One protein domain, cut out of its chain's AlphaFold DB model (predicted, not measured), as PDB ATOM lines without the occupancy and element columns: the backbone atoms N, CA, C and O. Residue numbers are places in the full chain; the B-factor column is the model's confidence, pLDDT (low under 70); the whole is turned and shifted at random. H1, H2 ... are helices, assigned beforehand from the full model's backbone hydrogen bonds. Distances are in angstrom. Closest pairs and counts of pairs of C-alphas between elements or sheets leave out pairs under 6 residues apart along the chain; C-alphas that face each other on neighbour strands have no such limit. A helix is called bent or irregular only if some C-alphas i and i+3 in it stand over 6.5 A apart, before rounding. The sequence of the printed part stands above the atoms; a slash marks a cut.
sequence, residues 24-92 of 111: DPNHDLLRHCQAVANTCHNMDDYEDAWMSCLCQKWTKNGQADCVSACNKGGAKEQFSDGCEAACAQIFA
ATOM      1  N   ASP A  24      24.677  26.520  21.587       57.19
ATOM      2  CA  ASP A  24      23.754  27.625  21.669       57.19
ATOM      3  C   ASP A  24      22.613  27.143  22.582       57.19
ATOM      4  O   ASP A  24      21.956  26.141  22.270       57.19
ATOM      5  N   PRO A  25      22.408  27.790  23.741       60.44
ATOM      6  CA  PRO A  25      21.471  27.305  24.739       60.44
ATOM      7  C   PRO A  25      20.030  27.275  24.217       60.44
ATOM      8  O   PRO A  25      19.235  26.491  24.742       60.44
ATOM      9  N   ASN A  26      19.679  28.052  23.180       64.50
ATOM     10  CA  ASN A  26      18.374  27.898  22.546       64.50
ATOM     11  C   ASN A  26      18.355  26.828  21.457       64.50
ATOM     12  O   ASN A  26      17.293  26.261  21.225       64.50
ATOM     13  N   HIS A  27      19.472  26.498  20.812       67.88
ATOM     14  CA  HIS A  27      19.496  25.357  19.893       67.88
ATOM     15  C   HIS A  27      19.243  24.042  20.645       67.88
ATOM     16  O   HIS A  27      18.462  23.200  20.194       67.88
ATOM     17  N   ASP A  28      19.819  23.911  21.842       75.88
ATOM     18  CA  ASP A  28      19.523  22.802  22.753       75.88
ATOM     19  C   ASP A  28      18.082  22.863  23.276       75.88
ATOM     20  O   ASP A  28      17.416  21.831  23.373       75.88
ATOM     21  N   LEU A  29      17.560  24.063  23.555       77.44
ATOM     22  CA  LEU A  29      16.167  24.246  23.956       77.44
ATOM     23  C   LEU A  29      15.176  23.848  22.858       77.44
ATOM     24  O   LEU A  29      14.216  23.136  23.133       77.44
ATOM     25  N   LEU A  30      15.382  24.317  21.631       80.00
ATOM     26  CA  LEU A  30      14.507  24.035  20.500       80.00
ATOM     27  C   LEU A  30      14.542  22.550  20.188       80.00
ATOM     28  O   LEU A  30      13.491  21.928  20.101       80.00
ATOM     29  N   ARG A  31      15.729  21.938  20.151       82.94
ATOM     30  CA  ARG A  31      15.852  20.484  20.009       82.94
ATOM     31  C   ARG A  31      15.139  19.743  21.144       82.94
ATOM     32  O   ARG A  31      14.467  18.745  20.891       82.94
ATOM     33  N   HIS A  32      15.248  20.226  22.380       83.88
ATOM     34  CA  HIS A  32      14.541  19.647  23.519       83.88
ATOM     35  C   HIS A  32      13.020  19.755  23.363       83.88
ATOM     36  O   HIS A  32      12.319  18.755  23.510       83.88
ATOM     37  N   CYS A  33      12.502  20.928  23.005       84.56
ATOM     38  CA  CYS A  33      11.079  21.110  22.749       84.56
ATOM     39  C   CYS A  33      10.600  20.294  21.544       84.56
ATOM     40  O   CYS A  33       9.469  19.815  21.560       84.56
ATOM     41  N   GLN A  34      11.475  20.019  20.571       87.38
ATOM     42  CA  GLN A  34      11.178  19.135  19.438       87.38
ATOM     43  C   GLN A  34      11.010  17.713  19.903       87.38
ATOM     44  O   GLN A  34      10.054  17.049  19.531       87.38
ATOM     45  N   ALA A  35      11.943  17.249  20.732       86.12
ATOM     46  CA  ALA A  35      11.889  15.913  21.290       86.12
ATOM     47  C   ALA A  35      10.604  15.720  22.103       86.12
ATOM     48  O   ALA A  35       9.968  14.681  21.971       86.12
ATOM     49  N   VAL A  36      10.184  16.732  22.874       84.06
ATOM     50  CA  VAL A  36       8.902  16.718  23.595       84.06
ATOM     51  C   VAL A  36       7.720  16.673  22.625       84.06
ATOM     52  O   VAL A  36       6.847  15.829  22.795       84.06
ATOM     53  N   ALA A  37       7.686  17.530  21.607       86.50
ATOM     54  CA  ALA A  37       6.594  17.574  20.636       86.50
ATOM     55  C   ALA A  37       6.487  16.282  19.804       86.50
ATOM     56  O   ALA A  37       5.396  15.768  19.582       86.50
ATOM     57  N   ASN A  38       7.617  15.669  19.446       86.62
ATOM     58  CA  ASN A  38       7.679  14.383  18.743       86.62
ATOM     59  C   ASN A  38       7.106  13.205  19.551       86.62
ATOM     60  O   ASN A  38       6.923  12.119  19.008       86.62
ATOM     61  N   THR A  39       6.834  13.384  20.848       85.75
ATOM     62  CA  THR A  39       6.141  12.367  21.656       85.75
ATOM     63  C   THR A  39       4.617  12.390  21.497       85.75
ATOM     64  O   THR A  39       3.934  11.530  22.066       85.75
ATOM     65  N   CYS A  40       4.079  13.376  20.778       84.62
ATOM     66  CA  CYS A  40       2.655  13.556  20.530       84.62
ATOM     67  C   CYS A  40       2.201  12.741  19.313       84.62
ATOM     68  O   CYS A  40       2.932  12.592  18.338       84.62
ATOM     69  N   HIS A  41       0.988  12.190  19.380       80.19
ATOM     70  CA  HIS A  41       0.440  11.342  18.314       80.19
ATOM     71  C   HIS A  41      -0.130  12.135  17.123       80.19
ATOM     72  O   HIS A  41      -0.132  11.617  16.010       80.19
ATOM     73  N   ASN A  42      -0.616  13.361  17.351       82.56
ATOM     74  CA  ASN A  42      -1.273  14.193  16.339       82.56
ATOM     75  C   ASN A  42      -0.534  15.525  16.150       82.56
ATOM     76  O   ASN A  42       0.144  15.989  17.067       82.56
ATOM     77  N   MET A  43      -0.700  16.149  14.980       78.00
ATOM     78  CA  MET A  43      -0.030  17.413  14.641       78.00
ATOM     79  C   MET A  43      -0.487  18.587  15.518       78.00
ATOM     80  O   MET A  43       0.345  19.398  15.909       78.00
ATOM     81  N   ASP A  44      -1.765  18.629  15.903       76.81
ATOM     82  CA  ASP A  44      -2.280  19.667  16.808       76.81
ATOM     83  C   ASP A  44      -1.619  19.561  18.196       76.81
ATOM     84  O   ASP A  44      -1.098  20.537  18.734       76.81
ATOM     85  N   ASP A  45      -1.531  18.340  18.738       81.62
ATOM     86  CA  ASP A  45      -0.839  18.076  20.004       81.62
ATOM     87  C   ASP A  45       0.671  18.357  19.899       81.62
ATOM     88  O   ASP A  45       1.286  18.791  20.873       81.62
ATOM     89  N   TYR A  46       1.280  18.106  18.734       86.44
ATOM     90  CA  TYR A  46       2.686  18.422  18.469       86.44
ATOM     91  C   TYR A  46       2.933  19.928  18.581       86.44
ATOM     92  O   TYR A  46       3.835  20.347  19.310       86.44
ATOM     93  N   GLU A  47       2.135  20.741  17.887       82.00
ATOM     94  CA  GLU A  47       2.302  22.194  17.884       82.00
ATOM     95  C   GLU A  47       2.058  22.770  19.281       82.00
ATOM     96  O   GLU A  47       2.890  23.520  19.801       82.00
ATOM     97  N   ASP A  48       0.997  22.327  19.955       83.00
ATOM     98  CA  ASP A  48       0.704  22.750  21.321       83.00
ATOM     99  C   ASP A  48       1.803  22.338  22.306       83.00
ATOM    100  O   ASP A  48       2.174  23.118  23.189       83.00
ATOM    101  N   ALA A  49       2.367  21.134  22.180       85.31
ATOM    102  CA  ALA A  49       3.464  20.678  23.030       85.31
ATOM    103  C   ALA A  49       4.753  21.460  22.784       85.31
ATOM    104  O   ALA A  49       5.443  21.822  23.745       85.31
ATOM    105  N   TRP A  50       5.061  21.740  21.519       86.25
ATOM    106  CA  TRP A  50       6.194  22.561  21.114       86.25
ATOM    107  C   TRP A  50       6.082  23.972  21.702       86.25
ATOM    108  O   TRP A  50       6.973  24.411  22.437       86.25
ATOM    109  N   MET A  51       4.952  24.646  21.468       83.88
ATOM    110  CA  MET A  51       4.702  26.008  21.944       83.88
ATOM    111  C   MET A  51       4.656  26.077  23.471       83.88
ATOM    112  O   MET A  51       5.246  26.979  24.066       83.88
ATOM    113  N   SER A  52       4.035  25.094  24.129       84.19
ATOM    114  CA  SER A  52       3.997  25.015  25.595       84.19
ATOM    115  C   SER A  52       5.393  24.823  26.186       84.19
ATOM    116  O   SER A  52       5.726  25.443  27.196       84.19
ATOM    117  N   CYS A  53       6.241  24.002  25.557       85.12
ATOM    118  CA  CYS A  53       7.623  23.808  25.988       85.12
ATOM    119  C   CYS A  53       8.448  25.093  25.850       85.12
ATOM    120  O   CYS A  53       9.115  25.488  26.812       85.12
ATOM    121  N   LEU A  54       8.365  25.773  24.701       82.56
ATOM    122  CA  LEU A  54       9.065  27.040  24.478       82.56
ATOM    123  C   LEU A  54       8.590  28.114  25.441       82.56
ATOM    124  O   LEU A  54       9.411  28.733  26.117       82.56
ATOM    125  N   CYS A  55       7.271  28.264  25.577       80.38
ATOM    126  CA  CYS A  55       6.670  29.171  26.537       80.38
ATOM    127  C   CYS A  55       7.236  28.905  27.930       80.38
ATOM    128  O   CYS A  55       7.792  29.807  28.553       80.38
ATOM    129  N   GLN A  56       7.159  27.664  28.421       80.62
ATOM    130  CA  GLN A  56       7.648  27.330  29.752       80.62
ATOM    131  C   GLN A  56       9.143  27.595  29.880       80.62
ATOM    132  O   GLN A  56       9.574  28.102  30.897       80.62
ATOM    133  N   LYS A  57       9.974  27.300  28.892       78.81
ATOM    134  CA  LYS A  57      11.424  27.472  29.049       78.81
ATOM    135  C   LYS A  57      11.870  28.926  28.940       78.81
ATOM    136  O   LYS A  57      12.780  29.332  29.660       78.81
ATOM    137  N   TRP A  58      11.196  29.722  28.120       77.75
ATOM    138  CA  TRP A  58      11.452  31.153  28.005       77.75
ATOM    139  C   TRP A  58      10.852  31.969  29.155       77.75
ATOM    140  O   TRP A  58      11.397  33.017  29.478       77.75
ATOM    141  N   THR A  59       9.807  31.469  29.828       73.50
ATOM    142  CA  THR A  59       9.152  32.159  30.965       73.50
ATOM    143  C   THR A  59       9.533  31.611  32.349       73.50
ATOM    144  O   THR A  59       9.698  32.379  33.295       73.50
ATOM    145  N   LYS A  60       9.723  30.294  32.511       58.91
ATOM    146  CA  LYS A  60       9.982  29.604  33.800       58.91
ATOM    147  C   LYS A  60      11.412  29.786  34.314       58.91
ATOM    148  O   LYS A  60      11.691  29.414  35.448       58.91
ATOM    149  N   ASN A  61      12.285  30.445  33.549       49.06
ATOM    150  CA  ASN A  61      13.510  31.046  34.089       49.06
ATOM    151  C   ASN A  61      13.240  32.335  34.899       49.06
ATOM    152  O   ASN A  61      14.180  33.033  35.268       49.06
ATOM    153  N   GLY A  62      11.976  32.662  35.195       42.09
ATOM    154  CA  GLY A  62      11.561  33.486  36.336       42.09
ATOM    155  C   GLY A  62      11.883  34.983  36.278       42.09
ATOM    156  O   GLY A  62      11.418  35.711  37.146       42.09
ATOM    157  N   GLN A  63      12.660  35.454  35.297       41.44
ATOM    158  CA  GLN A  63      13.123  36.851  35.219       41.44
ATOM    159  C   GLN A  63      13.323  37.385  33.785       41.44
ATOM    160  O   GLN A  63      13.873  38.471  33.617       41.44
ATOM    161  N   ALA A  64      12.925  36.652  32.741       55.25
ATOM    162  CA  ALA A  64      13.160  37.071  31.359       55.25
ATOM    163  C   ALA A  64      11.851  37.192  30.577       55.25
ATOM    164  O   ALA A  64      11.078  36.239  30.498       55.25
ATOM    165  N   ASP A  65      11.642  38.350  29.949       72.50
ATOM    166  CA  ASP A  65      10.688  38.489  28.854       72.50
ATOM    167  C   ASP A  65      10.991  37.420  27.798       72.50
ATOM    168  O   ASP A  65      12.156  37.207  27.453       72.50
ATOM    169  N   CYS A  66       9.957  36.766  27.261       76.31
ATOM    170  CA  CYS A  66      10.090  35.758  26.202       76.31
ATOM    171  C   CYS A  66      11.024  36.237  25.074       76.31
ATOM    172  O   CYS A  66      11.914  35.515  24.626       76.31
ATOM    173  N   VAL A  67      10.889  37.514  24.701       78.56
ATOM    174  CA  VAL A  67      11.715  38.185  23.694       78.56
ATOM    175  C   VAL A  67      13.180  38.259  24.128       78.56
ATOM    176  O   VAL A  67      14.076  38.000  23.331       78.56
ATOM    177  N   SER A  68      13.447  38.562  25.401       77.50
ATOM    178  CA  SER A  68      14.797  38.571  25.972       77.50
ATOM    179  C   SER A  68      15.423  37.177  25.957       77.50
ATOM    180  O   SER A  68      16.579  37.043  25.568       77.50
ATOM    181  N   ALA A  69      14.675  36.134  26.325       75.81
ATOM    182  CA  ALA A  69      15.163  34.753  26.314       75.81
ATOM    183  C   ALA A  69      15.448  34.248  24.887       75.81
ATOM    184  O   ALA A  69      16.506  33.668  24.627       75.81
ATOM    185  N   CYS A  70      14.551  34.543  23.946       78.00
ATOM    186  CA  CYS A  70      14.743  34.236  22.533       78.00
ATOM    187  C   CYS A  70      15.969  34.973  21.954       78.00
ATOM    188  O   CYS A  70      16.816  34.349  21.312       78.00
ATOM    189  N   ASN A  71      16.136  36.267  22.261       76.62
ATOM    190  CA  ASN A  71      17.282  37.058  21.799       76.62
ATOM    191  C   ASN A  71      18.610  36.623  22.444       76.62
ATOM    192  O   ASN A  71      19.628  36.540  21.760       76.62
ATOM    193  N   LYS A  72      18.627  36.351  23.757       70.50
ATOM    194  CA  LYS A  72      19.854  36.023  24.511       70.50
ATOM    195  C   LYS A  72      20.464  34.685  24.128       70.50
ATOM    196  O   LYS A  72      21.675  34.533  24.243       70.50
ATOM    197  N   GLY A  73      19.651  33.729  23.711       64.00
ATOM    198  CA  GLY A  73      20.157  32.457  23.218       64.00
ATOM    199  C   GLY A  73      20.172  32.385  21.698       64.00
ATOM    200  O   GLY A  73      19.869  31.336  21.190       64.00
ATOM    201  N   GLY A  74      20.376  33.469  20.945       62.41
ATOM    202  CA  GLY A  74      20.672  33.345  19.504       62.41
ATOM    203  C   GLY A  74      19.557  32.781  18.605       62.41
ATOM    204  O   GLY A  74      19.746  32.667  17.398       62.41
ATOM    205  N   ALA A  75      18.360  32.513  19.133       65.56
ATOM    206  CA  ALA A  75      17.262  31.909  18.373       65.56
ATOM    207  C   ALA A  75      16.618  32.884  17.382       65.56
ATOM    208  O   ALA A  75      15.800  32.482  16.561       65.56
ATOM    209  N   LYS A  76      17.000  34.165  17.423       67.19
ATOM    210  CA  LYS A  76      16.534  35.194  16.489       67.19
ATOM    211  C   LYS A  76      16.702  34.771  15.026       67.19
ATOM    212  O   LYS A  76      15.833  35.074  14.226       67.19
ATOM    213  N   GLU A  77      17.779  34.064  14.686       67.75
ATOM    214  CA  GLU A  77      18.019  33.581  13.316       67.75
ATOM    215  C   GLU A  77      17.141  32.379  12.935       67.75
ATOM    216  O   GLU A  77      16.965  32.087  11.756       67.75
ATOM    217  N   GLN A  78      16.572  31.684  13.922       69.38
ATOM    218  CA  GLN A  78      15.705  30.521  13.722       69.38
ATOM    219  C   GLN A  78      14.226  30.901  13.588       69.38
ATOM    220  O   GLN A  78      13.432  30.085  13.125       69.38
ATOM    221  N   PHE A  79      13.860  32.132  13.950       73.00
ATOM    222  CA  PHE A  79      12.524  32.686  13.743       73.00
ATOM    223  C   PHE A  79      12.588  33.756  12.652       73.00
ATOM    224  O   PHE A  79      13.104  34.846  12.891       73.00
ATOM    225  N   SER A  80      12.038  33.463  11.468       67.25
ATOM    226  CA  SER A  80      12.021  34.384  10.315       67.25
ATOM    227  C   SER A  80      11.442  35.757  10.655       67.25
ATOM    228  O   SER A  80      11.925  36.778  10.172       67.25
ATOM    229  N   ASP A  81      10.446  35.770  11.539       74.44
ATOM    230  CA  ASP A  81       9.680  36.961  11.915       74.44
ATOM    231  C   ASP A  81      10.244  37.635  13.182       74.44
ATOM    232  O   ASP A  81       9.702  38.616  13.694       74.44
ATOM    233  N   GLY A  82      11.355  37.106  13.703       79.94
ATOM    234  CA  GLY A  82      12.005  37.566  14.918       79.94
ATOM    235  C   GLY A  82      11.339  37.095  16.215       79.94
ATOM    236  O   GLY A  82      10.262  36.500  16.252       79.94
ATOM    237  N   CYS A  83      12.020  37.379  17.325       78.31
ATOM    238  CA  CYS A  83      11.622  36.925  18.655       78.31
ATOM    239  C   CYS A  83      10.312  37.543  19.162       78.31
ATOM    240  O   CYS A  83       9.603  36.903  19.931       78.31
ATOM    241  N   GLU A  84       9.971  38.766  18.748       81.00
ATOM    242  CA  GLU A  84       8.705  39.405  19.135       81.00
ATOM    243  C   GLU A  84       7.502  38.673  18.542       81.00
ATOM    244  O   GLU A  84       6.585  38.308  19.279       81.00
ATOM    245  N   ALA A  85       7.538  38.389  17.238       79.62
ATOM    246  CA  ALA A  85       6.481  37.656  16.554       79.62
ATOM    247  C   ALA A  85       6.368  36.214  17.065       79.62
ATOM    248  O   ALA A  85       5.266  35.759  17.367       79.62
ATOM    249  N   ALA A  86       7.497  35.521  17.255       79.50
ATOM    250  CA  ALA A  86       7.513  34.168  17.811       79.50
ATOM    251  C   ALA A  86       6.895  34.119  19.218       79.50
ATOM    252  O   ALA A  86       6.055  33.272  19.512       79.50
ATOM    253  N   CYS A  87       7.254  35.069  20.084       78.62
ATOM    254  CA  CYS A  87       6.669  35.178  21.415       78.62
ATOM    255  C   CYS A  87       5.179  35.515  21.374       78.62
ATOM    256  O   CYS A  87       4.405  34.930  22.129       78.62
ATOM    257  N   ALA A  88       4.758  36.421  20.489       79.44
ATOM    258  CA  ALA A  88       3.349  36.747  20.308       79.44
ATOM    259  C   ALA A  88       2.539  35.522  19.857       79.44
ATOM    260  O   ALA A  88       1.478  35.270  20.423       79.44
ATOM    261  N   GLN A  89       3.055  34.729  18.912       78.88
ATOM    262  CA  GLN A  89       2.428  33.482  18.461       78.88
ATOM    263  C   GLN A  89       2.345  32.448  19.584       78.88
ATOM    264  O   GLN A  89       1.280  31.879  19.816       78.88
ATOM    265  N   ILE A  90       3.431  32.263  20.342       77.81
ATOM    266  CA  ILE A  90       3.433  31.378  21.508       77.81
ATOM    267  C   ILE A  90       2.336  31.804  22.482       77.81
ATOM    268  O   ILE A  90       1.501  30.990  22.844       77.81
ATOM    269  N   PHE A  91       2.263  33.073  22.883       73.50
ATOM    270  CA  PHE A  91       1.229  33.500  23.829       73.50
ATOM    271  C   PHE A  91      -0.188  33.495  23.241       73.50
ATOM    272  O   PHE A  91      -1.135  33.239  23.985       73.50
ATOM    273  N   ALA A  92      -0.347  33.739  21.938       74.44
ATOM    274  CA  ALA A  92      -1.633  33.640  21.250       74.44
ATOM    275  C   ALA A  92      -2.166  32.199  21.265       74.44
ATOM    276  O   ALA A  92      -3.331  31.988  21.605       74.44
TER     277      ALA A  92
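AT A GLANCE: This is residues 24 to 92 of the 111 residues of an uncharacterized protein of Tilletia controversa (dwarf bunt fungus) (UniProt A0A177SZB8). Two helical hairpins of unequal size pack together: a long one of H1 and H2, and a shorter one of H3 and H4 that packs on the later part of H2, residues 51 to 59. H2 is in the middle, with H1 along one side and H4 crossing it on another, while H3 sits at its last residues; the tight link of the long hairpin, residues 38 to 42, lies far from the shorter hairpin. The printed part has 69 residues with four named helices, H1, H2, H3 and H4 in that order along the chain, and no named strand, and its class is all helix. It is compact, with a radius of gyration of the C-alphas of 11.4 A, and its C-alphas span 32 by 24 by 23 A along the three main axes.

IN THESE COORDINATES: Begin at Asp 24, the first printed residue, and go one residue on to C-alpha 25 at (21.471, 27.305, 24.739), where H1 begins. H1 takes residues 25 to 37 and is 18.2 A long from first to last C-alpha. After residues 38 to 42, find C-alpha 43 at (-0.030, 17.413, 14.641), where H2 begins; it takes residues 43 to 59, and at 17 residues and 23.8 A it is the longest helix. Past residues 60 to 65 you reach H3, residues 66 to 72, which is 9.9 A long. Residues 73 to 81 then lead to H4, residues 82 to 92, which is 15.5 A long and ends at C-alpha 92, at (-1.633, 33.640, 21.250). The helices are not bent.

HOW THE PARTS SIT: Start at H2, the hub, which touches the three other helices. Look first at Ala 37 and Tyr 46, whose C-alphas, 4.5 A apart, are the closest of H1 and H2. These two helices touch and run opposite ways at a shallow tilt of 34 degrees, only just short of steep, and they form a helical hairpin. Next look at Met 51 and Ile 90: their C-alphas, 5.5 A apart, are the closest of H2 and H4. H2 touches H4 with residues 51 to 55 alone, at a steep tilt of 66 degrees, opposite ways. H2 touches H3 with residues 55 to 59 alone; the closest C-alphas, those of Trp 58 and Cys 66, are 5.1 A apart, and the lines are about perpendicular, only just, at 71 degrees. H3 and H4 form the second helical hairpin: they touch, with the C-alphas of Val 67 and Cys 83 closest at 5.2 A, and run opposite ways at a shallow tilt of 28 degrees. The packing of the helices is part aligned, part crossed: of the four pairs that touch, two are at a shallow tilt. H1 and H3 are close but not clearly touching, their closest C-alphas, those of Asn 26 and Cys 70, being 7.3 A apart. H1 and H4 are apart. Along the backbone, every O i to N i+4 pair inside H1, H2, H3 and H4 is within hydrogen-bond range.

THE WHOLE: The two C-alphas farthest apart are those of His 41 and Gln 63, at 33.1 A; you find one in the link from H1 to H2 and the other in the link from H2 to H3. From C-alpha 24 to C-alpha 92, the first and last printed, is 26.1 A. The printed part has no cut. The link from H1 to H2 is tight, and those from H2 to H3 and from H3 to H4 are short. The mean pLDDT of the printed part of this model is 75.5; look for values under 70 at residues 24 to 27, 60 to 64, 73 to 78 and residue 80.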